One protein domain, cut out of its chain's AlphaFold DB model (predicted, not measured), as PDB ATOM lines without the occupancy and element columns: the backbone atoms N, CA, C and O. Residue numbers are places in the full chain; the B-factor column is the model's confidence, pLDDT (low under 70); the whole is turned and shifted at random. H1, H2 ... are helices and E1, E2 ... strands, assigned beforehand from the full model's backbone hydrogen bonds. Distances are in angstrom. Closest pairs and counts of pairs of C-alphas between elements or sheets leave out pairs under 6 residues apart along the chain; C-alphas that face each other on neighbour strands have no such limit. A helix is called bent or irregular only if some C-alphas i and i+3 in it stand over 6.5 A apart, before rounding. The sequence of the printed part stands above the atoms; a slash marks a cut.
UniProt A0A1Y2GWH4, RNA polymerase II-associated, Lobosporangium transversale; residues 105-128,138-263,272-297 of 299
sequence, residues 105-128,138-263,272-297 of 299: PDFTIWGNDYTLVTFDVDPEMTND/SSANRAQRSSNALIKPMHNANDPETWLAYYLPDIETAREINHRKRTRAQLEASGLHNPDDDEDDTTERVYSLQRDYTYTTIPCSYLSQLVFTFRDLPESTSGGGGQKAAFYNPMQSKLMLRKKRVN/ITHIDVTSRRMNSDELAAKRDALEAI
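What this domain is: This is residues 105 to 128, 138 to 263 and 272 to 297 of the 299 residues of the protein "RNA polymerase II-associated" of Lobosporangium transversale (UniProt A0A1Y2GWH4). Picture a strongly twisted wall of six strands, E1, E2, E3, E4, E7 and E8, with its long strand E4 sharply bent, and beyond the wall the hairpin E5 and E6 sticking out along the length of the domain. H2, the longest helix, starts beside the sheet with H1 at its first turns and then runs away from it, while the short H3 and, after E8, the helix H4 lie off the sheet. The printed part has 176 residues with four named helices and eight named strands, in the order E1 H1 E2 E3 H2 H3 E4 E5 E6 E7 E8 H4, and the class is mixed, helices and strands. The six-strand sheet is branched and mixed, with E1 and E7 parallel and its other neighbour pairs antiparallel; E5 and E6 make an antiparallel sheet of two. The whole is only just loose, close to compact, with a radius of gyration of the C-alphas of 19.0 A, and it is elongated, spanning 61 by 39 by 36 A.

Where its parts are: Begin with E4, residues 205 to 219: find C-alpha 205 at (200.149, 165.799, 148.770) and go 32.1 A to C-alpha 219 at (182.909, 176.448, 123.852), passing a bend of 82 degrees at residue 211. Its sheet also holds E3, residues 162 to 169, 23.0 A long; E2, residues 150 to 155, 16.1 A; E7, residues 253 to 259, 19.5 A; E1, residues 115 to 119; and E8, residues 274 to 277. Look next for E5, residues 226 to 232, 19.1 A, and E6, residues 244 to 250, 20.1 A. H2 holds residues 171 to 190 and is 28.8 A long; H1 holds residues 138 to 146 and H3 residues 197 to 200. H4, residues 284 to 295, runs 16.3 A to C-alpha 295 at (203.088, 188.102, 121.977).

How they stand to each other: Start at E4, whose pairing is staggered. E3 is on one side of it, with N 164 and O 213 2.9 A apart, within hydrogen-bond range. On the other side are E8, beside residues 205 to 209, with N 207 to O 275 at 2.8 A, and E7, beside residues 213 to 219, with N 214 to O 258 at 2.8 A. Beyond E3, the edge strand E2 forms a hairpin with it, at 149 degrees, with N 154 to O 163 at 2.8 A. Beyond E7, the edge strand E1 is parallel to it at 23 degrees, with N 255 to O 116 at 2.8 A. E6 runs on into E7 across a break of 2 residues, at 76 degrees. In the hairpin E5 and E6, N 229 and O 247 are 2.8 A apart. H1 and H2 only graze the branched sheet, with residues 142 to 146 and 173 to 177. They touch at a steep tilt of 65 degrees, the same way, H2 with residues 171 to 178 alone; their closest C-alphas, of Arg 145 and Ala 174, are 5.2 A apart. H3 and H4 are not on the branched sheet and touch no helix. In H1, H2 and H4 every O i to N i+4 pair is within hydrogen-bond range; H3, with 4 residues, is too short for such a pair.

The domain as a whole: The two C-alphas farthest apart, of Asn 158 and Gly 240, are 63.7 A from each other. Residues 129 to 137 are not printed, and C-alphas 128 and 138 stand 16.1 A apart across that cut; residues 264 to 271 are not printed either, with 14.6 A between C-alphas 263 and 272. Of the links printed whole, the one from E5 to E6, 11 residues, is long. The mean pLDDT of the printed part is 85.3; look for values under 70 at residues 126 to 128, 138, 235 to 242 and 263.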
ATOM      1  N   PRO A 105     192.606 194.392 130.971       89.75
ATOM      2  CA  PRO A 105     193.023 193.011 130.714       89.75
ATOM      3  C   PRO A 105     194.091 192.546 131.724       89.75
ATOM      4  O   PRO A 105     194.977 193.313 132.101       89.75
ATOM      5  N   ASP A 106     194.018 191.288 132.169       89.50
ATOM      6  CA  ASP A 106     194.976 190.704 133.121       89.50
ATOM      7  C   ASP A 106     196.163 190.034 132.412       89.50
ATOM      8  O   ASP A 106     196.172 188.823 132.190       89.50
ATOM      9  N   PHE A 107     197.191 190.809 132.063       86.19
ATOM     10  CA  PHE A 107     198.360 190.289 131.339       86.19
ATOM     11  C   PHE A 107     199.197 189.283 132.142       86.19
ATOM     12  O   PHE A 107     199.905 188.465 131.566       86.19
ATOM     13  N   THR A 108     199.096 189.272 133.473       82.94
ATOM     14  CA  THR A 108     199.867 188.342 134.315       82.94
ATOM     15  C   THR A 108     199.419 186.890 134.135       82.94
ATOM     16  O   THR A 108     200.242 185.964 134.164       82.94
ATOM     17  N   ILE A 109     198.110 186.696 133.950       84.12
ATOM     18  CA  ILE A 109     197.467 185.382 133.823       84.12
ATOM     19  C   ILE A 109     196.912 185.125 132.419       84.12
ATOM     20  O   ILE A 109     196.256 184.111 132.215       84.12
ATOM     21  N   TRP A 110     197.140 186.028 131.462       83.44
ATOM     22  CA  TRP A 110     196.556 185.932 130.123       83.44
ATOM     23  C   TRP A 110     196.973 184.667 129.367       83.44
ATOM     24  O   TRP A 110     196.175 184.105 128.629       83.44
ATOM     25  N   GLY A 111     198.197 184.187 129.595       81.00
ATOM     26  CA  GLY A 111     198.685 182.933 129.014       81.00
ATOM     27  C   GLY A 111     198.092 181.659 129.628       81.00
ATOM     28  O   GLY A 111     198.508 180.573 129.243       81.00
ATOM     29  N   ASN A 112     197.174 181.766 130.596       85.38
ATOM     30  CA  ASN A 112     196.496 180.615 131.183       85.38
ATOM     31  C   ASN A 112     195.101 180.428 130.573       85.38
ATOM     32  O   ASN A 112     194.325 181.379 130.457       85.38
ATOM     33  N   ASP A 113     194.748 179.170 130.333       86.94
ATOM     34  CA  ASP A 113     193.436 178.778 129.836       86.94
ATOM     35  C   ASP A 113     192.462 178.540 130.995       86.94
ATOM     36  O   ASP A 113     192.644 177.648 131.828       86.94
ATOM     37  N   TYR A 114     191.387 179.328 131.045       89.12
ATOM     38  CA  TYR A 114     190.362 179.210 132.080       89.12
ATOM     39  C   TYR A 114     189.090 178.548 131.552       89.12
ATOM     40  O   TYR A 114     188.529 178.936 130.523       89.12
ATOM     41  N   THR A 115     188.595 177.577 132.320       91.88
ATOM     42  CA  THR A 115     187.359 176.843 132.037       91.88
ATOM     43  C   THR A 115     186.388 176.941 133.209       91.88
ATOM     44  O   THR A 115     186.757 176.691 134.356       91.88
ATOM     45  N   LEU A 116     185.127 177.287 132.931       92.25
ATOM     46  CA  LEU A 116     184.084 177.346 133.953       92.25
ATOM     47  C   LEU A 116     183.515 175.953 134.171       92.25
ATOM     48  O   LEU A 116     182.798 175.440 133.317       92.25
ATOM     49  N   VAL A 117     183.767 175.363 135.329       93.38
ATOM     50  CA  VAL A 117     183.203 174.061 135.679       93.38
ATOM     51  C   VAL A 117     181.959 174.255 136.538       93.38
ATOM     52  O   VAL A 117     181.994 174.929 137.563       93.38
ATOM     53  N   THR A 118     180.834 173.684 136.115       93.75
ATOM     54  CA  THR A 118     179.572 173.693 136.866       93.75
ATOM     55  C   THR A 118     179.165 172.264 137.198       93.75
ATOM     56  O   THR A 118     179.073 171.434 136.297       93.75
ATOM     57  N   PHE A 119     178.892 171.996 138.473       92.50
ATOM     58  CA  PHE A 119     178.360 170.719 138.943       92.50
ATOM     59  C   PHE A 119     176.827 170.774 138.999       92.50
ATOM     60  O   PHE A 119     176.255 171.800 139.371       92.50
ATOM     61  N   ASP A 120     176.160 169.684 138.620       89.81
ATOM     62  CA  ASP A 120     174.702 169.547 138.716       89.81
ATOM     63  C   ASP A 120     174.200 169.434 140.165       89.81
ATOM     64  O   ASP A 120     173.104 169.895 140.486       89.81
ATOM     65  N   VAL A 121     175.018 168.845 141.035       85.69
ATOM     66  CA  VAL A 121     174.798 168.680 142.477       85.69
ATOM     67  C   VAL A 121     176.082 169.069 143.212       85.69
ATOM     68  O   VAL A 121     177.166 168.987 142.642       85.69
ATOM     69  N   ASP A 122     175.977 169.478 144.480       85.50
ATOM     70  CA  ASP A 122     177.150 169.716 145.330       85.50
ATOM     71  C   ASP A 122     178.086 168.479 145.304       85.50
ATOM     72  O   ASP A 122     177.674 167.372 145.690       85.50
ATOM     73  N   PRO A 123     179.339 168.638 144.834       84.06
ATOM     74  CA  PRO A 123     180.263 167.527 144.664       84.06
ATOM     75  C   PRO A 123     180.684 166.875 145.987       84.06
ATOM     76  O   PRO A 123     181.093 165.713 145.971       84.06
ATOM     77  N   GLU A 124     180.528 167.564 147.121       80.62
ATOM     78  CA  GLU A 124     180.820 167.044 148.464       80.62
ATOM     79  C   GLU A 124     179.576 166.463 149.168       80.62
ATOM     80  O   GLU A 124     179.710 165.777 150.182       80.62
ATOM     81  N   MET A 125     178.355 166.650 148.642       74.06
ATOM     82  CA  MET A 125     177.138 166.084 149.255       74.06
ATOM     83  C   MET A 125     177.091 164.563 149.112       74.06
ATOM     84  O   MET A 125     176.747 164.058 148.048       74.06
ATOM     85  N   THR A 126     177.436 163.800 150.148       62.06
ATOM     86  CA  THR A 126     177.259 162.337 150.170       62.06
ATOM     87  C   THR A 126     175.778 161.983 150.323       62.06
ATOM     88  O   THR A 126     175.116 162.482 151.228       62.06
ATOM     89  N   ASN A 127     175.269 161.074 149.484       55.53
ATOM     90  CA  ASN A 127     173.881 160.589 149.539       55.53
ATOM     91  C   ASN A 127     173.504 159.917 150.882       55.53
ATOM     92  O   ASN A 127     172.319 159.739 151.146       55.53
ATOM     93  N   ASP A 128     174.489 159.575 151.719       53.22
ATOM     94  CA  ASP A 128     174.305 158.834 152.974       53.22
ATOM     95  C   ASP A 128     174.232 159.714 154.230       53.22
ATOM     96  O   ASP A 128     174.095 159.191 155.336       53.22
ATOM     97  N   SER A 138     181.519 173.261 158.640       64.25
ATOM     98  CA  SER A 138     181.725 172.471 157.423       64.25
ATOM     99  C   SER A 138     181.818 173.358 156.185       64.25
ATOM    100  O   SER A 138     182.625 173.078 155.307       64.25
ATOM    101  N   SER A 139     181.070 174.467 156.099       75.12
ATOM    102  CA  SER A 139     181.038 175.274 154.870       75.12
ATOM    103  C   SER A 139     182.372 175.962 154.569       75.12
ATOM    104  O   SER A 139     182.812 175.971 153.420       75.12
ATOM    105  N   ALA A 140     183.037 176.506 155.591       82.00
ATOM    106  CA  ALA A 140     184.358 177.114 155.432       82.00
ATOM    107  C   ALA A 140     185.420 176.065 155.069       82.00
ATOM    108  O   ALA A 140     186.256 176.304 154.198       82.00
ATOM    109  N   ASN A 141     185.354 174.882 155.689       84.69
ATOM    110  CA  ASN A 141     186.251 173.772 155.377       84.69
ATOM    111  C   ASN A 141     186.028 173.240 153.950       84.69
ATOM    112  O   ASN A 141     187.001 173.042 153.225       84.69
ATOM    113  N   ARG A 142     184.769 173.089 153.512       84.50
ATOM    114  CA  ARG A 142     184.419 172.744 152.123       84.50
ATOM    115  C   ARG A 142     185.010 173.748 151.145       84.50
ATOM    116  O   ARG A 142     185.715 173.356 150.226       84.50
ATOM    117  N   ALA A 143     184.817 175.047 151.383       86.62
ATOM    118  CA  ALA A 143     185.377 176.090 150.525       86.62
ATOM    119  C   ALA A 143     186.913 176.010 150.429       86.62
ATOM    120  O   ALA A 143     187.459 176.128 149.335       86.62
ATOM    121  N   GLN A 144     187.603 175.756 151.548       89.75
ATOM    122  CA  GLN A 144     189.064 175.606 151.575       89.75
ATOM    123  C   GLN A 144     189.557 174.380 150.796       89.75
ATOM    124  O   GLN A 144     190.598 174.459 150.141       89.75
ATOM    125  N   ARG A 145     188.838 173.254 150.862       91.88
ATOM    126  CA  ARG A 145     189.181 172.029 150.121       91.88
ATOM    127  C   ARG A 145     188.858 172.176 148.640       91.88
ATOM    128  O   ARG A 145     189.727 171.969 147.798       91.88
ATOM    129  N   SER A 146     187.640 172.616 148.334       90.62
ATOM    130  CA  SER A 146     187.140 172.836 146.976       90.62
ATOM    131  C   SER A 146     187.982 173.846 146.183       90.62
ATOM    132  O   SER A 146     188.163 173.659 144.983       90.62
ATOM    133  N   SER A 147     188.564 174.871 146.826       91.31
ATOM    134  CA  SER A 147     189.470 175.829 146.159       91.31
ATOM    135  C   SER A 147     190.789 175.216 145.677       91.31
ATOM    136  O   SER A 147     191.520 175.849 144.917       91.31
ATOM    137  N   ASN A 148     191.116 174.012 146.146       93.75
ATOM    138  CA  ASN A 148     192.314 173.263 145.783       93.75
ATOM    139  C   ASN A 148     191.968 171.930 145.109       93.75
ATOM    140  O   ASN A 148     192.827 171.068 145.009       93.75
ATOM    141  N   ALA A 149     190.724 171.736 144.672       94.31
ATOM    142  CA  ALA A 149     190.306 170.492 144.046       94.31
ATOM    143  C   ALA A 149     191.019 170.238 142.710       94.31
ATOM    144  O   ALA A 149     191.326 171.174 141.968       94.31
ATOM    145  N   LEU A 150     191.195 168.961 142.373       95.06
ATOM    146  CA  LEU A 150     191.749 168.534 141.092       95.06
ATOM    147  C   LEU A 150     190.674 167.851 140.252       95.06
ATOM    148  O   LEU A 150     189.908 167.021 140.740       95.06
ATOM    149  N   ILE A 151     190.638 168.197 138.968       94.38
ATOM    150  CA  ILE A 151     189.781 167.563 137.970       94.38
ATOM    151  C   ILE A 151     190.700 166.919 136.943       94.38
ATOM    152  O   ILE A 151     191.444 167.618 136.257       94.38
ATOM    153  N   LYS A 152     190.647 165.592 136.841       93.25
ATOM    154  CA  LYS A 152     191.513 164.824 135.944       93.25
ATOM    155  C   LYS A 152     190.679 164.090 134.889       93.25
ATOM    156  O   LYS A 152     189.747 163.379 135.271       93.25
ATOM    157  N   PRO A 153     191.003 164.208 133.589       93.12
ATOM    158  CA  PRO A 153     190.422 163.345 132.573       93.12
ATOM    159  C   PRO A 153     190.909 161.910 132.742       93.12
ATOM    160  O   PRO A 153     192.100 161.643 132.901       93.12
ATOM    161  N   MET A 154     189.953 160.994 132.722       90.19
ATOM    162  CA  MET A 154     190.140 159.561 132.863       90.19
ATOM    163  C   MET A 154     189.516 158.875 131.656       90.19
ATOM    164  O   MET A 154     188.449 159.274 131.188       90.19
ATOM    165  N   HIS A 155     190.179 157.840 131.168       87.56
ATOM    166  CA  HIS A 155     189.668 156.960 130.130       87.56
ATOM    167  C   HIS A 155     189.981 155.521 130.541       87.56
ATOM    168  O   HIS A 155     190.953 155.277 131.259       87.56
ATOM    169  N   ASN A 156     189.163 154.573 130.095       82.44
ATOM    170  CA  ASN A 156     189.511 153.160 130.174       82.44
ATOM    171  C   ASN A 156     190.270 152.799 128.882       82.44
ATOM    172  O   ASN A 156     190.071 153.428 127.844       82.44
ATOM    173  N   ALA A 157     191.177 151.826 128.923       80.50
ATOM    174  CA  ALA A 157     191.789 151.299 127.702       80.50
ATOM    175  C   ALA A 157     190.753 150.572 126.822       80.50
ATOM    176  O   ALA A 157     190.882 150.554 125.599       80.50
ATOM    177  N   ASN A 158     189.717 150.009 127.453       78.31
ATOM    178  CA  ASN A 158     188.697 149.188 126.803       78.31
ATOM    179  C   ASN A 158     187.451 149.977 126.365       78.31
ATOM    180  O   ASN A 158     186.686 149.483 125.537       78.31
ATOM    181  N   ASP A 159     187.236 151.181 126.906       78.56
ATOM    182  CA  ASP A 159     186.055 152.010 126.635       78.56
ATOM    183  C   ASP A 159     186.475 153.357 126.023       78.56
ATOM    184  O   ASP A 159     187.310 154.051 126.610       78.56
ATOM    185  N   PRO A 160     185.912 153.763 124.867       81.44
ATOM    186  CA  PRO A 160     186.143 155.092 124.307       81.44
ATOM    187  C   PRO A 160     185.556 156.245 125.143       81.44
ATOM    188  O   PRO A 160     185.847 157.405 124.842       81.44
ATOM    189  N   GLU A 161     184.704 155.984 126.141       84.62
ATOM    190  CA  GLU A 161     184.124 157.033 126.983       84.62
ATOM    191  C   GLU A 161     185.162 157.636 127.948       84.62
ATOM    192  O   GLU A 161     185.657 156.986 128.871       84.62
ATOM    193  N   THR A 162     185.437 158.931 127.779       90.56
ATOM    194  CA  THR A 162     186.230 159.733 128.720       90.56
ATOM    195  C   THR A 162     185.324 160.349 129.784       90.56
ATOM    196  O   THR A 162     184.257 160.888 129.486       90.56
ATOM    197  N   TRP A 163     185.777 160.352 131.034       92.56
ATOM    198  CA  TRP A 163     185.105 161.031 132.141       92.56
ATOM    199  C   TRP A 163     186.078 161.912 132.922       92.56
ATOM    200  O   TRP A 163     187.287 161.883 132.706       92.56
ATOM    201  N   LEU A 164     185.542 162.727 133.824       94.62
ATOM    202  CA  LEU A 164     186.322 163.583 134.708       94.62
ATOM    203  C   LEU A 164     186.226 163.061 136.140       94.62
ATOM    204  O   LEU A 164     185.133 162.959 136.695       94.62
ATOM    205  N   ALA A 165     187.369 162.752 136.736       93.50
ATOM    206  CA  ALA A 165     187.477 162.373 138.136       93.50
ATOM    207  C   ALA A 165     187.775 163.615 138.991       93.50
ATOM    208  O   ALA A 165     188.680 164.392 138.677       93.50
ATOM    209  N   TYR A 166     186.990 163.808 140.051       94.50
ATOM    210  CA  TYR A 166     187.100 164.926 140.987       94.50
ATOM    211  C   TYR A 166     187.773 164.470 142.279       94.50
ATOM    212  O   TYR A 166     187.226 163.639 143.012       94.50
ATOM    213  N   TYR A 167     188.937 165.042 142.566       94.81
ATOM    214  CA  TYR A 167     189.734 164.729 143.742       94.81
ATOM    215  C   TYR A 167     189.792 165.920 144.694       94.81
ATOM    216  O   TYR A 167     189.917 167.071 144.266       94.81
ATOM    217  N   LEU A 168     189.740 165.634 145.994       94.31
ATOM    218  CA  LEU A 168     189.867 166.637 147.047       94.31
ATOM    219  C   LEU A 168     191.046 166.326 147.967       94.31
ATOM    220  O   LEU A 168     191.224 165.163 148.334       94.31
ATOM    221  N   PRO A 169     191.791 167.354 148.401       95.00
ATOM    222  CA  PRO A 169     192.760 167.191 149.469       95.00
ATOM    223  C   PRO A 169     192.043 167.010 150.811       95.00
ATOM    224  O   PRO A 169     190.849 167.324 150.966       95.00
ATOM    225  N   ASP A 170     192.787 166.546 151.810       92.50
ATOM    226  CA  ASP A 170     192.338 166.654 153.192       92.50
ATOM    227  C   ASP A 170     192.284 168.128 153.649       92.50
ATOM    228  O   ASP A 170     192.873 169.023 153.033       92.50
ATOM    229  N   ILE A 171     191.529 168.407 154.713       90.88
ATOM    230  CA  ILE A 171     191.372 169.762 155.244       90.88
ATOM    231  C   ILE A 171     192.694 170.357 155.740       90.88
ATOM    232  O   ILE A 171     192.906 171.561 155.573       90.88
ATOM    233  N   GLU A 172     193.584 169.555 156.322       93.19
ATOM    234  CA  GLU A 172     194.878 170.039 156.816       93.19
ATOM    235  C   GLU A 172     195.772 170.465 155.648       93.19
ATOM    236  O   GLU A 172     196.217 171.614 155.588       93.19
ATOM    237  N   THR A 173     195.892 169.599 154.640       92.88
ATOM    238  CA  THR A 173     196.608 169.883 153.390       92.88
ATOM    239  C   THR A 173     196.028 171.104 152.667       92.88
ATOM    240  O   THR A 173     196.762 171.975 152.203       92.88
ATOM    241  N   ALA A 174     194.699 171.232 152.605       93.31
ATOM    242  CA  ALA A 174     194.040 172.386 151.994       93.31
ATOM    243  C   ALA A 174     194.365 173.705 152.716       93.31
ATOM    244  O   ALA A 174     194.549 174.746 152.076       93.31
ATOM    245  N   ARG A 175     194.423 173.679 154.053       93.38
ATOM    246  CA  ARG A 175     194.778 174.846 154.874       93.38
ATOM    247  C   ARG A 175     196.217 175.267 154.656       93.38
ATOM    248  O   ARG A 175     196.449 176.461 154.484       93.38
ATOM    249  N   GLU A 176     197.136 174.312 154.619       91.88
ATOM    250  CA  GLU A 176     198.551 174.547 154.341       91.88
ATOM    251  C   GLU A 176     198.738 175.198 152.962       91.88
ATOM    252  O   GLU A 176     199.300 176.291 152.868       91.88
ATOM    253  N   ILE A 177     198.145 174.619 151.906       91.25
ATOM    254  CA  ILE A 177     198.196 175.180 150.544       91.25
ATOM    255  C   ILE A 177     197.642 176.614 150.524       91.25
ATOM    256  O   ILE A 177     198.245 177.516 149.940       91.25
ATOM    257  N   ASN A 178     196.496 176.855 151.164       92.19
ATOM    258  CA  ASN A 178     195.864 178.178 151.190       92.19
ATOM    259  C   ASN A 178     196.632 179.199 152.037       92.19
ATOM    260  O   ASN A 178     196.590 180.397 151.749       92.19
ATOM    261  N   HIS A 179     197.270 178.767 153.124       90.75
ATOM    262  CA  HIS A 179     198.148 179.621 153.916       90.75
ATOM    263  C   HIS A 179     199.341 180.046 153.067       90.75
ATOM    264  O   HIS A 179     199.558 181.241 152.875       90.75
ATOM    265  N   ARG A 180     200.002 179.082 152.430       87.69
ATOM    266  CA  ARG A 180     201.146 179.333 151.567       87.69
ATOM    267  C   ARG A 180     200.828 180.224 150.369       87.69
ATOM    268  O   ARG A 180     201.553 181.182 150.130       87.69
ATOM    269  N   LYS A 181     199.729 179.978 149.646       88.81
ATOM    270  CA  LYS A 181     199.284 180.848 148.535       88.81
ATOM    271  C   LYS A 181     199.145 182.311 148.976       88.81
ATOM    272  O   LYS A 181     199.493 183.212 148.219       88.81
ATOM    273  N   ARG A 182     198.663 182.547 150.203       88.50
ATOM    274  CA  ARG A 182     198.553 183.894 150.783       88.50
ATOM    275  C   ARG A 182     199.917 184.473 151.151       88.50
ATOM    276  O   ARG A 182     200.175 185.617 150.800       88.50
ATOM    277  N   THR A 183     200.780 183.692 151.796       88.62
ATOM    278  CA  THR A 183     202.148 184.110 152.142       88.62
ATOM    279  C   THR A 183     202.951 184.470 150.894       88.62
ATOM    280  O   THR A 183     203.542 185.543 150.834       88.62
ATOM    281  N   ARG A 184     202.882 183.635 149.852       84.88
ATOM    282  CA  ARG A 184     203.507 183.888 148.550       84.88
ATOM    283  C   ARG A 184     203.027 185.201 147.937       84.88
ATOM    284  O   ARG A 184     203.850 186.036 147.591       84.88
ATOM    285  N   ALA A 185     201.713 185.415 147.871       82.81
ATOM    286  CA  ALA A 185     201.151 186.649 147.322       82.81
ATOM    287  C   ALA A 185     201.595 187.904 148.101       82.81
ATOM    288  O   ALA A 185     201.830 188.951 147.502       82.81
ATOM    289  N   GLN A 186     201.733 187.809 149.430       84.25
ATOM    290  CA  GLN A 186     202.225 188.909 150.268       84.25
ATOM    291  C   GLN A 186     203.714 189.195 150.036       84.25
ATOM    292  O   GLN A 186     204.101 190.356 149.910       84.25
ATOM    293  N   LEU A 187     204.541 188.151 149.950       85.38
ATOM    294  CA  LEU A 187     205.975 188.290 149.703       85.38
ATOM    295  C   LEU A 187     206.257 188.822 148.296       85.38
ATOM    296  O   LEU A 187     207.029 189.772 148.160       85.38
ATOM    297  N   GLU A 188     205.557 188.310 147.281       80.12
ATOM    298  CA  GLU A 188     205.634 188.803 145.900       80.12
ATOM    299  C   GLU A 188     205.258 190.290 145.816       80.12
ATOM    300  O   GLU A 188     205.965 191.059 145.165       80.12
ATOM    301  N   ALA A 189     204.224 190.732 146.543       77.69
ATOM    302  CA  ALA A 189     203.861 192.150 146.623       77.69
ATOM    303  C   ALA A 189     204.956 193.024 147.269       77.69
ATOM    304  O   ALA A 189     205.080 194.201 146.936       77.69
ATOM    305  N   SER A 190     205.770 192.455 148.164       80.94
ATOM    306  CA  SER A 190     206.927 193.128 148.773       80.94
ATOM    307  C   SER A 190     208.236 192.976 147.984       80.94
ATOM    308  O   SER A 190     209.245 193.567 148.362       80.94
ATOM    309  N   GLY A 191     208.241 192.206 146.888       78.06
ATOM    310  CA  GLY A 191     209.441 191.901 146.103       78.06
ATOM    311  C   GLY A 191     210.399 190.901 146.762       78.06
ATOM    312  O   GLY A 191     211.557 190.813 146.354       78.06
ATOM    313  N   LEU A 192     209.945 190.156 147.776       81.06
ATOM    314  CA  LEU A 192     210.719 189.108 148.442       81.06
ATOM    315  C   LEU A 192     210.355 187.720 147.898       81.06
ATOM    316  O   LEU A 192     209.220 187.461 147.500       81.06
ATOM    317  N   HIS A 193     211.329 186.809 147.914       76.94
ATOM    318  CA  HIS A 193     211.122 185.395 147.604       76.94
ATOM    319  C   HIS A 193     210.785 184.608 148.875       76.94
ATOM    320  O   HIS A 193     211.344 184.881 149.938       76.94
ATOM    321  N   ASN A 194     209.886 183.630 148.758       76.06
ATOM    322  CA  ASN A 194     209.569 182.714 149.843       76.06
ATOM    323  C   ASN A 194     210.620 181.591 149.896       76.06
ATOM    324  O   ASN A 194     210.701 180.839 148.929       76.06
ATOM    325  N   PRO A 195     211.413 181.453 150.974       72.50
ATOM    326  CA  PRO A 195     212.426 180.397 151.072       72.50
ATOM    327  C   PRO A 195     211.823 178.984 151.065       72.50
ATOM    328  O   PRO A 195     212.487 178.050 150.631       72.50
ATOM    329  N   ASP A 196     210.561 178.839 151.476       73.38
ATOM    330  CA  ASP A 196     209.876 177.542 151.544       73.38
ATOM    331  C   ASP A 196     209.421 177.029 150.160       73.38
ATOM    332  O   ASP A 196     209.004 175.879 150.028       73.38
ATOM    333  N   ASP A 197     209.516 177.853 149.104       72.62
ATOM    334  CA  ASP A 197     209.082 177.474 147.750       72.62
ATOM    335  C   ASP A 197     209.854 176.260 147.198       72.62
ATOM    336  O   ASP A 197     209.309 175.515 146.385       72.62
ATOM    337  N   ASP A 198     211.108 176.058 147.614       71.25
ATOM    338  CA  ASP A 198     211.933 174.935 147.149       71.25
ATOM    339  C   ASP A 198     211.566 173.609 147.845       71.25
ATOM    340  O   ASP A 198     211.638 172.545 147.227       71.25
ATOM    341  N   GLU A 199     211.115 173.648 149.103       72.00
ATOM    342  CA  GLU A 199     210.646 172.455 149.828       72.00
ATOM    343  C   GLU A 199     209.310 171.947 149.263       72.00
ATOM    344  O   GLU A 199     209.051 170.740 149.174       72.00
ATOM    345  N   ASP A 200     208.466 172.862 148.796       72.56
ATOM    346  CA  ASP A 200     207.155 172.535 148.248       72.56
ATOM    347  C   ASP A 200     207.168 171.703 146.978       72.56
ATOM    348  O   ASP A 200     206.242 170.913 146.767       72.56
ATOM    349  N   ASP A 201     208.178 171.898 146.134       72.81
ATOM    350  CA  ASP A 201     208.321 171.148 144.889       72.81
ATOM    351  C   ASP A 201     208.611 169.659 145.164       72.81
ATOM    352  O   ASP A 201     208.366 168.796 144.322       72.81
ATOM    353  N   THR A 202     209.062 169.341 146.382       79.06
ATOM    354  CA  THR A 202     209.318 167.968 146.843       79.06
ATOM    355  C   THR A 202     208.208 167.396 147.724       79.06
ATOM    356  O   THR A 202     208.177 166.192 147.973       79.06
ATOM    357  N   THR A 203     207.276 168.232 148.191       86.81
ATOM    358  CA  THR A 203     206.236 167.813 149.136       86.81
ATOM    359  C   THR A 203     205.072 167.143 148.408       86.81
ATOM    360  O   THR A 203     204.270 167.806 147.738       86.81
ATOM    361  N   GLU A 204     204.956 165.826 148.577       91.12
ATOM    362  CA  GLU A 204     203.834 165.023 148.088       91.12
ATOM    363  C   GLU A 204     202.561 165.303 148.889       91.12
ATOM    364  O   GLU A 204     202.553 165.326 150.121       91.12
ATOM    365  N   ARG A 205     201.458 165.528 148.175       93.00
ATOM    366  CA  ARG A 205     200.149 165.799 148.770       93.00
ATOM    367  C   ARG A 205     199.128 164.817 148.230       93.00
ATOM    368  O   ARG A 205     198.950 164.714 147.018       93.00
ATOM    369  N   VAL A 206     198.439 164.145 149.145       94.62
ATOM    370  CA  VAL A 206     197.430 163.135 148.820       94.62
ATOM    371  C   VAL A 206     196.099 163.809 148.507       94.62
ATOM    372  O   VAL A 206     195.602 164.643 149.270       94.62
ATOM    373  N   TYR A 207     195.481 163.401 147.404       95.44
ATOM    374  CA  TYR A 207     194.129 163.790 147.032       95.44
ATOM    375  C   TYR A 207     193.252 162.548 146.890       95.44
ATOM    376  O   TYR A 207     193.549 161.653 146.102       95.44
ATOM    377  N   SER A 208     192.136 162.506 147.615       93.81
ATOM    378  CA  SER A 208     191.187 161.390 147.561       93.81
ATOM    379  C   SER A 208     190.125 161.621 146.494       93.81
ATOM    380  O   SER A 208     189.509 162.697 146.435       93.81
ATOM    381  N   LEU A 209     189.857 160.588 145.698       92.00
ATOM    382  CA  LEU A 209     188.756 160.561 144.745       92.00
ATOM    383  C   LEU A 209     187.444 160.749 145.501       92.00
ATOM    384  O   LEU A 209     187.114 159.994 146.414       92.00
ATOM    385  N   GLN A 210     186.677 161.752 145.095       89.88
ATOM    386  CA  GLN A 210     185.328 161.943 145.605       89.88
ATOM    387  C   GLN A 210     184.318 161.292 144.675       89.88
ATOM    388  O   GLN A 210     183.458 160.536 145.134       89.88
ATOM    389  N   ARG A 211     184.380 161.630 143.376       88.62
ATOM    390  CA  ARG A 211     183.393 161.222 142.366       88.62
ATOM    391  C   ARG A 211     183.926 161.289 140.947       88.62
ATOM    392  O   ARG A 211     184.718 162.166 140.615       88.62
ATOM    393  N   ASP A 212     183.327 160.453 140.109       91.50
ATOM    394  CA  ASP A 212     183.417 160.531 138.658       91.50
ATOM    395  C   ASP A 212     182.222 161.280 138.060       91.50
ATOM    396  O   ASP A 212     181.067 161.108 138.474       91.50
ATOM    397  N   TYR A 213     182.504 162.075 137.033       93.56
ATOM    398  CA  TYR A 213     181.536 162.883 136.311       93.56
ATOM    399  C   TYR A 213     181.635 162.655 134.807       93.56
ATOM    400  O   TYR A 213     182.718 162.690 134.225       93.56
ATOM    401  N   THR A 214     180.486 162.506 134.157       93.81
ATOM    402  CA  THR A 214     180.384 162.760 132.720       93.81
ATOM    403  C   THR A 214     180.315 164.267 132.493       93.81
ATOM    404  O   THR A 214     179.885 165.022 133.372       93.81
ATOM    405  N   TYR A 215     180.762 164.734 131.330       94.38
ATOM    406  CA  TYR A 215     180.857 166.165 131.062       94.38
ATOM    407  C   TYR A 215     180.315 166.538 129.690       94.38
ATOM    408  O   TYR A 215     180.334 165.761 128.741       94.38
ATOM    409  N   THR A 216     179.816 167.765 129.587       94.19
ATOM    410  CA  THR A 216     179.496 168.405 128.310       94.19
ATOM    411  C   THR A 216     180.307 169.681 128.189       94.19
ATOM    412  O   THR A 216     180.198 170.565 129.042       94.19
ATOM    413  N   THR A 217     181.096 169.777 127.122       93.31
ATOM    414  CA  THR A 217     181.889 170.966 126.808       93.31
ATOM    415  C   THR A 217     181.072 171.949 125.990       93.31
ATOM    416  O   THR A 217     180.515 171.610 124.949       93.31
ATOM    417  N   ILE A 218     181.020 173.186 126.465       92.25
ATOM    418  CA  ILE A 218     180.377 174.313 125.805       92.25
ATOM    419  C   ILE A 218     181.489 175.319 125.487       92.25
ATOM    420  O   ILE A 218     181.991 175.970 126.410       92.25
ATOM    421  N   PRO A 219     181.919 175.446 124.220       88.38
ATOM    422  CA  PRO A 219     182.909 176.448 123.852       88.38
ATOM    423  C   PRO A 219     182.337 177.846 124.097       88.38
ATOM    424  O   PRO A 219     181.165 178.112 123.816       88.38
ATOM    425  N   CYS A 220     183.161 178.739 124.635       87.88
ATOM    426  CA  CYS A 220     182.794 180.134 124.821       87.88
ATOM    427  C   CYS A 220     183.347 180.942 123.650       87.88
ATOM    428  O   CYS A 220     184.530 180.860 123.327       87.88
ATOM    429  N   SER A 221     182.495 181.730 122.994       84.38
ATOM    430  CA  SER A 221     182.985 182.704 122.022       84.38
ATOM    431  C   SER A 221     183.791 183.789 122.738       84.38
ATOM    432  O   SER A 221     183.572 184.063 123.924       84.38
ATOM    433  N   TYR A 222     184.722 184.414 122.016       77.81
ATOM    434  CA  TYR A 222     185.610 185.432 122.570       77.81
ATOM    435  C   TYR A 222     184.824 186.534 123.307       77.81
ATOM    436  O   TYR A 222     183.849 187.067 122.777       77.81
ATOM    437  N   LEU A 223     185.238 186.840 124.543       80.38
ATOM    438  CA  LEU A 223     184.621 187.818 125.459       80.38
ATOM    439  C   LEU A 223     183.155 187.545 125.866       80.38
ATOM    440  O   LEU A 223     182.526 188.410 126.473       80.38
ATOM    441  N   SER A 224     182.595 186.361 125.588       86.75
ATOM    442  CA  SER A 224     181.233 186.012 126.041       86.75
ATOM    443  C   SER A 224     181.146 185.729 127.542       86.75
ATOM    444  O   SER A 224     180.113 185.979 128.163       86.75
ATOM    445  N   GLN A 225     182.232 185.217 128.125       89.50
ATOM    446  CA  GLN A 225     182.388 184.975 129.556       89.50
ATOM    447  C   GLN A 225     183.757 185.488 129.993       89.50
ATOM    448  O   GLN A 225     184.769 185.186 129.362       89.50
ATOM    449  N   LEU A 226     183.771 186.274 131.066       90.94
ATOM    450  CA  LEU A 226     184.967 186.903 131.613       90.94
ATOM    451  C   LEU A 226     185.091 186.533 133.088       90.94
ATOM    452  O   LEU A 226     184.105 186.589 133.826       90.94
ATOM    453  N   VAL A 227     186.305 186.205 133.517       90.62
ATOM    454  CA  VAL A 227     186.664 186.142 134.936       90.62
ATOM    455  C   VAL A 227     187.270 187.478 135.322       90.62
ATOM    456  O   VAL A 227     188.124 187.986 134.601       90.62
ATOM    457  N   PHE A 228     186.836 188.028 136.455       92.00
ATOM    458  CA  PHE A 228     187.389 189.253 137.017       92.00
ATOM    459  C   PHE A 228     188.192 188.952 138.278       92.00
ATOM    460  O   PHE A 228     187.702 188.280 139.186       92.00
ATOM    461  N   THR A 229     189.391 189.517 138.352       90.06
ATOM    462  CA  THR A 229     190.215 189.567 139.560       90.06
ATOM    463  C   THR A 229     190.309 191.012 140.020       90.06
ATOM    464  O   THR A 229     190.644 191.891 139.236       90.06
ATOM    465  N   PHE A 230     190.022 191.277 141.289       90.81
ATOM    466  CA  PHE A 230     190.115 192.622 141.856       90.81
ATOM    467  C   PHE A 230     191.454 192.759 142.575       90.81
ATOM    468  O   PHE A 230     191.754 191.953 143.457       90.81
ATOM    469  N   ARG A 231     192.269 193.739 142.176       86.81
ATOM    470  CA  ARG A 231     193.590 194.007 142.768       86.81
ATOM    471  C   ARG A 231     193.763 195.507 142.974       86.81
ATOM    472  O   ARG A 231     193.181 196.305 142.236       86.81
ATOM    473  N   ASP A 232     194.570 195.879 143.955       84.31
ATOM    474  CA  ASP A 232     194.992 197.265 144.127       84.31
ATOM    475  C   ASP A 232     196.053 197.598 143.067       84.31
ATOM    476  O   ASP A 232     196.948 196.795 142.788       84.31
ATOM    477  N   LEU A 233     195.931 198.763 142.432       78.81
ATOM    478  CA  LEU A 233     196.943 199.269 141.515       78.81
ATOM    479  C   LEU A 233     198.188 199.703 142.298       78.81
ATOM    480  O   LEU A 233     198.063 200.217 143.413       78.81
ATOM    481  N   PRO A 234     199.388 199.535 141.719       72.06
ATOM    482  CA  PRO A 234     200.606 200.037 142.332       72.06
ATOM    483  C   PRO A 234     200.544 201.562 142.481       72.06
ATOM    484  O   PRO A 234     200.044 202.267 141.599       72.06
ATOM    485  N   GLU A 235     201.124 202.077 143.569       64.62
ATOM    486  CA  GLU A 235     201.115 203.508 143.914       64.62
ATOM    487  C   GLU A 235     201.680 204.414 142.807       64.62
ATOM    488  O   GLU A 235     201.307 205.580 142.717       64.62
ATOM    489  N   SER A 236     202.533 203.884 141.920       59.66
ATOM    490  CA  SER A 236     203.058 204.629 140.765       59.66
ATOM    491  C   SER A 236     201.975 205.062 139.771       59.66
ATOM    492  O   SER A 236     202.171 206.026 139.033       59.66
ATOM    493  N   THR A 237     200.851 204.343 139.734       60.41
ATOM    494  CA  THR A 237     199.739 204.567 138.798       60.41
ATOM    495  C   THR A 237     198.550 205.234 139.489       60.41
ATOM    496  O   THR A 237     197.841 206.027 138.871       60.41
ATOM    497  N   SER A 238     198.343 204.962 140.778       55.59
ATOM    498  CA  SER A 238     197.278 205.555 141.582       55.59
ATOM    499  C   SER A 238     197.824 206.731 142.393       55.59
ATOM    500  O   SER A 238     198.439 206.519 143.435       55.59
ATOM    501  N   GLY A 239     197.632 207.964 141.916       51.69
ATOM    502  CA  GLY A 239     198.187 209.194 142.499       51.69
ATOM    503  C   GLY A 239     197.845 209.446 143.978       51.69
ATOM    504  O   GLY A 239     197.026 210.307 144.281       51.69
ATOM    505  N   GLY A 240     198.524 208.748 144.892       46.41
ATOM    506  CA  GLY A 240     198.494 208.976 146.340       46.41
ATOM    507  C   GLY A 240     197.560 208.087 147.171       46.41
ATOM    508  O   GLY A 240     197.386 208.355 148.356       46.41
ATOM    509  N   GLY A 241     196.982 207.024 146.612       53.97
ATOM    510  CA  GLY A 241     196.211 206.040 147.380       53.97
ATOM    511  C   GLY A 241     195.867 204.837 146.516       53.97
ATOM    512  O   GLY A 241     195.455 205.034 145.379       53.97
ATOM    513  N   GLY A 242     196.073 203.617 147.024       63.97
ATOM    514  CA  GLY A 242     195.886 202.372 146.269       63.97
ATOM    515  C   GLY A 242     194.503 202.298 145.618       63.97
ATOM    516  O   GLY A 242     193.505 202.016 146.281       63.97
ATOM    517  N   GLN A 243     194.439 202.596 144.321       75.94
ATOM    518  CA  GLN A 243     193.192 202.578 143.566       75.94
ATOM    519  C   GLN A 243     192.888 201.137 143.171       75.94
ATOM    520  O   GLN A 243     193.709 200.470 142.545       75.94
ATOM    521  N   LYS A 244     191.703 200.641 143.519       86.69
ATOM    522  CA  LYS A 244     191.269 199.295 143.136       86.69
ATOM    523  C   LYS A 244     190.951 199.245 141.649       86.69
ATOM    524  O   LYS A 244     190.249 200.110 141.137       86.69
ATOM    525  N   ALA A 245     191.399 198.194 140.977       90.31
ATOM    526  CA  ALA A 245     191.042 197.911 139.596       90.31
ATOM    527  C   ALA A 245     190.559 196.467 139.439       90.31
ATOM    528  O   ALA A 245     190.912 195.567 140.207       90.31
ATOM    529  N   ALA A 246     189.728 196.255 138.426       93.25
ATOM    530  CA  ALA A 246     189.271 194.940 138.020       93.25
ATOM    531  C   ALA A 246     190.064 194.490 136.791       93.25
ATOM    532  O   ALA A 246     190.157 195.203 135.797       93.25
ATOM    533  N   PHE A 247     190.610 193.287 136.846       92.50
ATOM    534  CA  PHE A 247     191.388 192.689 135.775       92.50
ATOM    535  C   PHE A 247     190.600 191.539 135.165       92.50
ATOM    536  O   PHE A 247     190.170 190.652 135.903       92.50
ATOM    537  N   TYR A 248     190.366 191.553 133.854       92.50
ATOM    538  CA  TYR A 248     189.590 190.518 133.180       92.50
ATOM    539  C   TYR A 248     190.470 189.532 132.414       92.50
ATOM    540  O   TYR A 248     191.478 189.908 131.816       92.50
ATOM    541  N   ASN A 249     190.026 188.277 132.370       90.88
ATOM    542  CA  ASN A 249     190.544 187.248 131.473       90.88
ATOM    543  C   ASN A 249     189.362 186.519 130.789       90.88
ATOM    544  O   ASN A 249     188.401 186.148 131.480       90.88
ATOM    545  N   PRO A 250     189.364 186.368 129.451       89.38
ATOM    546  CA  PRO A 250     188.331 185.622 128.741       89.38
ATOM    547  C   PRO A 250     188.363 184.123 129.057       89.38
ATOM    548  O   PRO A 250     189.387 183.458 128.960       89.38
ATOM    549  N   MET A 251     187.195 183.557 129.354       89.81
ATOM    550  CA  MET A 251     187.059 182.107 129.485       89.81
ATOM    551  C   MET A 251     186.971 181.455 128.111       89.81
ATOM    552  O   MET A 251     186.248 181.934 127.235       89.81
ATOM    553  N   GLN A 252     187.647 180.323 127.942       87.75
ATOM    554  CA  GLN A 252     187.666 179.604 126.667       87.75
ATOM    555  C   GLN A 252     186.539 178.581 126.561       87.75
ATOM    556  O   GLN A 252     185.970 178.361 125.489       87.75
ATOM    557  N   SER A 253     186.183 177.948 127.678       91.69
ATOM    558  CA  SER A 253     185.151 176.919 127.683       91.69
ATOM    559  C   SER A 253     184.387 176.855 129.000       91.69
ATOM    560  O   SER A 253     184.809 177.370 130.037       91.69
ATOM    561  N   LYS A 254     183.227 176.206 128.948       93.62
ATOM    562  CA  LYS A 254     182.432 175.830 130.107       93.62
ATOM    563  C   LYS A 254     182.204 174.322 130.085       93.62
ATOM    564  O   LYS A 254     181.790 173.775 129.067       93.62
ATOM    565  N   LEU A 255     182.411 173.669 131.220       94.81
ATOM    566  CA  LEU A 255     182.097 172.263 131.442       94.81
ATOM    567  C   LEU A 255     180.868 172.156 132.339       94.81
ATOM    568  O   LEU A 255     180.828 172.722 133.431       94.81
ATOM    569  N   MET A 256     179.865 171.413 131.881       95.12
ATOM    570  CA  MET A 256     178.750 170.985 132.722       95.12
ATOM    571  C   MET A 256     178.991 169.538 133.143       95.12
ATOM    572  O   MET A 256     178.954 168.646 132.298       95.12
ATOM    573  N   LEU A 257     179.242 169.322 134.432       95.00
ATOM    574  CA  LEU A 257     179.493 168.014 135.022       95.00
ATOM    575  C   LEU A 257     178.192 167.398 135.522       95.00
ATOM    576  O   LEU A 257     177.395 168.060 136.190       95.00
ATOM    577  N   ARG A 258     178.002 166.116 135.218       92.75
ATOM    578  CA  ARG A 258     176.921 165.291 135.758       92.75
ATOM    579  C   ARG A 258     177.484 164.035 136.373       92.75
ATOM    580  O   ARG A 258     178.442 163.469 135.855       92.75
ATOM    581  N   LYS A 259     176.896 163.587 137.478       89.88
ATOM    582  CA  LYS A 259     177.361 162.378 138.168       89.88
ATOM    583  C   LYS A 259     177.416 161.185 137.199       89.88
ATOM    584  O   LYS A 259     176.390 160.814 136.618       89.88
ATOM    585  N   LYS A 260     178.592 160.561 137.060       87.50
ATOM    586  CA  LYS A 260     178.751 159.320 136.288       87.50
ATOM    587  C   LYS A 260     177.994 158.199 136.999       87.50
ATOM    588  O   LYS A 260     178.010 158.087 138.227       87.50
ATOM    589  N   ARG A 261     177.273 157.381 136.233       82.25
ATOM    590  CA  ARG A 261     176.592 156.202 136.782       82.25
ATOM    591  C   ARG A 261     177.627 155.109 137.013       82.25
ATOM    592  O   ARG A 261     178.486 154.905 136.166       82.25
ATOM    593  N   VAL A 262     177.525 154.420 138.148       72.44
ATOM    594  CA  VAL A 262     178.394 153.278 138.453       72.44
ATOM    595  C   VAL A 262     178.190 152.228 137.365       72.44
ATOM    596  O   VAL A 262     177.052 151.801 137.131       72.44
ATOM    597  N   ASN A 263     179.273 151.863 136.679       68.31
ATOM    598  CA  ASN A 263     179.230 150.765 135.730       68.31
ATOM    599  C   ASN A 263     179.039 149.465 136.519       68.31
ATOM    600  O   ASN A 263     179.670 149.264 137.552       68.31
ATOM    601  N   ILE A 272     191.148 153.522 141.020       84.69
ATOM    602  CA  ILE A 272     192.029 154.555 141.573       84.69
ATOM    603  C   ILE A 272     191.246 155.332 142.632       84.69
ATOM    604  O   ILE A 272     190.246 155.975 142.329       84.69
ATOM    605  N   THR A 273     191.703 155.281 143.880       89.56
ATOM    606  CA  THR A 273     191.041 155.963 145.006       89.56
ATOM    607  C   THR A 273     191.761 157.232 145.444       89.56
ATOM    608  O   THR A 273     191.130 158.116 146.019       89.56
ATOM    609  N   HIS A 274     193.062 157.341 145.171       93.44
ATOM    610  CA  HIS A 274     193.906 158.452 145.599       93.44
ATOM    611  C   HIS A 274     194.930 158.788 144.515       93.44
ATOM    612  O   HIS A 274     195.294 157.923 143.715       93.44
ATOM    613  N   ILE A 275     195.377 160.041 144.495       94.38
ATOM    614  CA  ILE A 275     196.509 160.499 143.689       94.38
ATOM    615  C   ILE A 275     197.443 161.333 144.559       94.38
ATOM    616  O   ILE A 275     196.981 162.173 145.334       94.38
ATOM    617  N   ASP A 276     198.741 161.124 144.381       94.69
ATOM    618  CA  ASP A 276     199.780 161.910 145.035       94.69
ATOM    619  C   ASP A 276     200.288 162.960 144.053       94.69
ATOM    620  O   ASP A 276     200.582 162.665 142.890       94.69
ATOM    621  N   VAL A 277     200.308 164.216 144.497       92.94
ATOM    622  CA  VAL A 277     200.612 165.365 143.643       92.94
ATOM    623  C   VAL A 277     201.682 166.223 144.291       92.94
ATOM    624  O   VAL A 277     201.545 166.642 145.442       92.94
ATOM    625  N   THR A 278     202.716 166.533 143.518       91.75
ATOM    626  CA  THR A 278     203.757 167.499 143.863       91.75
ATOM    627  C   THR A 278     203.567 168.790 143.074       91.75
ATOM    628  O   THR A 278     203.036 168.805 141.958       91.75
ATOM    629  N   SER A 279     203.967 169.907 143.680       86.25
ATOM    630  CA  SER A 279     204.102 171.171 142.956       86.25
ATOM    631  C   SER A 279     205.362 171.116 142.095       86.25
ATOM    632  O   SER A 279     206.305 170.404 142.420       86.25
ATOM    633  N   ARG A 280     205.391 171.865 140.995       86.81
ATOM    634  CA  ARG A 280     206.642 172.154 140.293       86.81
ATOM    635  C   ARG A 280     206.598 173.535 139.670       86.81
ATOM    636  O   ARG A 280     205.529 174.012 139.274       86.81
ATOM    637  N   ARG A 281     207.768 174.142 139.498       84.88
ATOM    638  CA  ARG A 281     207.918 175.338 138.661       84.88
ATOM    639  C   ARG A 281     207.619 175.025 137.187       84.88
ATOM    640  O   ARG A 281     207.733 173.885 136.722       84.88
ATOM    641  N   MET A 282     207.222 176.067 136.457       85.69
ATOM    642  CA  MET A 282     207.029 175.985 135.009       85.69
ATOM    643  C   MET A 282     208.356 175.641 134.327       85.69
ATOM    644  O   MET A 282     209.402 176.184 134.693       85.69
ATOM    645  N   ASN A 283     208.315 174.741 133.346       90.94
ATOM    646  CA  ASN A 283     209.494 174.399 132.552       90.94
ATOM    647  C   ASN A 283     209.765 175.466 131.464       90.94
ATOM    648  O   ASN A 283     208.994 176.413 131.294       90.94
ATOM    649  N   SER A 284     210.870 175.328 130.723       92.31
ATOM    650  CA  SER A 284     211.229 176.264 129.643       92.31
ATOM    651  C   SER A 284     210.147 176.383 128.574       92.31
ATOM    652  O   SER A 284     209.890 177.478 128.081       92.31
ATOM    653  N   ASP A 285     209.510 175.266 128.240       91.75
ATOM    654  CA  ASP A 285     208.551 175.175 127.141       91.75
ATOM    655  C   ASP A 285     207.216 175.825 127.526       91.75
ATOM    656  O   ASP A 285     206.606 176.524 126.725       91.75
ATOM    657  N   GLU A 286     206.792 175.675 128.780       89.19
ATOM    658  CA  GLU A 286     205.620 176.329 129.369       89.19
ATOM    659  C   GLU A 286     205.830 177.837 129.492       89.19
ATOM    660  O   GLU A 286     204.921 178.615 129.205       89.19
ATOM    661  N   LEU A 287     207.036 178.272 129.876       88.50
ATOM    662  CA  LEU A 287     207.389 179.691 129.890       88.50
ATOM    663  C   LEU A 287     207.413 180.280 128.474       88.50
ATOM    664  O   LEU A 287     206.936 181.399 128.282       88.50
ATOM    665  N   ALA A 288     207.923 179.533 127.491       90.00
ATOM    666  CA  ALA A 288     207.899 179.930 126.087       90.00
ATOM    667  C   ALA A 288     206.459 180.027 125.565       90.00
ATOM    668  O   ALA A 288     206.083 181.073 125.051       90.00
ATOM    669  N   ALA A 289     205.621 179.016 125.803       87.75
ATOM    670  CA  ALA A 289     204.209 179.038 125.422       87.75
ATOM    671  C   ALA A 289     203.452 180.206 126.072       87.75
ATOM    672  O   ALA A 289     202.662 180.885 125.414       87.75
ATOM    673  N   LYS A 290     203.729 180.491 127.352       85.25
ATOM    674  CA  LYS A 290     203.168 181.655 128.047       85.25
ATOM    675  C   LYS A 290     203.606 182.967 127.394       85.25
ATOM    676  O   LYS A 290     202.787 183.875 127.277       85.25
ATOM    677  N   ARG A 291     204.873 183.082 126.985       86.81
ATOM    678  CA  ARG A 291     205.387 184.264 126.284       86.81
ATOM    679  C   ARG A 291     204.743 184.414 124.909       86.81
ATOM    680  O   ARG A 291     204.245 185.489 124.608       86.81
ATOM    681  N   ASP A 292     204.666 183.343 124.132       89.19
ATOM    682  CA  ASP A 292     204.061 183.356 122.797       89.19
ATOM    683  C   ASP A 292     202.569 183.736 122.862       89.19
ATOM    684  O   ASP A 292     202.065 184.468 122.010       89.19
ATOM    685  N   ALA A 293     201.857 183.307 123.912       83.75
ATOM    686  CA  ALA A 293     200.471 183.708 124.163       83.75
ATOM    687  C   ALA A 293     200.318 185.211 124.477       83.75
ATOM    688  O   ALA A 293     199.291 185.804 124.139       83.75
ATOM    689  N   LEU A 294     201.322 185.831 125.108       84.12
ATOM    690  CA  LEU A 294     201.371 187.282 125.326       84.12
ATOM    691  C   LEU A 294     201.729 188.023 124.029       84.12
ATOM    692  O   LEU A 294     201.038 188.973 123.661       84.12
ATOM    693  N   GLU A 295     202.698 187.515 123.265       86.62
ATOM    694  CA  GLU A 295     203.088 188.102 121.977       86.62
ATOM    695  C   GLU A 295     201.920 188.082 120.975       86.62
ATOM    696  O   GLU A 295     201.706 189.047 120.236       86.62
ATOM    697  N   ALA A 296     201.090 187.033 120.995       83.25
ATOM    698  CA  ALA A 296     199.904 186.910 120.145       83.25
ATOM    699  C   ALA A 296     198.853 188.015 120.371       83.25
ATOM    700  O   ALA A 296     198.079 188.319 119.460       83.25
ATOM    701  N   ILE A 297     198.823 188.634 121.557       77.81
ATOM    702  CA  ILE A 297     197.958 189.789 121.854       77.81
ATOM    703  C   ILE A 297     198.677 191.139 121.716       77.81
ATOM    704  O   ILE A 297     198.076 192.177 121.995       77.81
TER     705      ILE A 297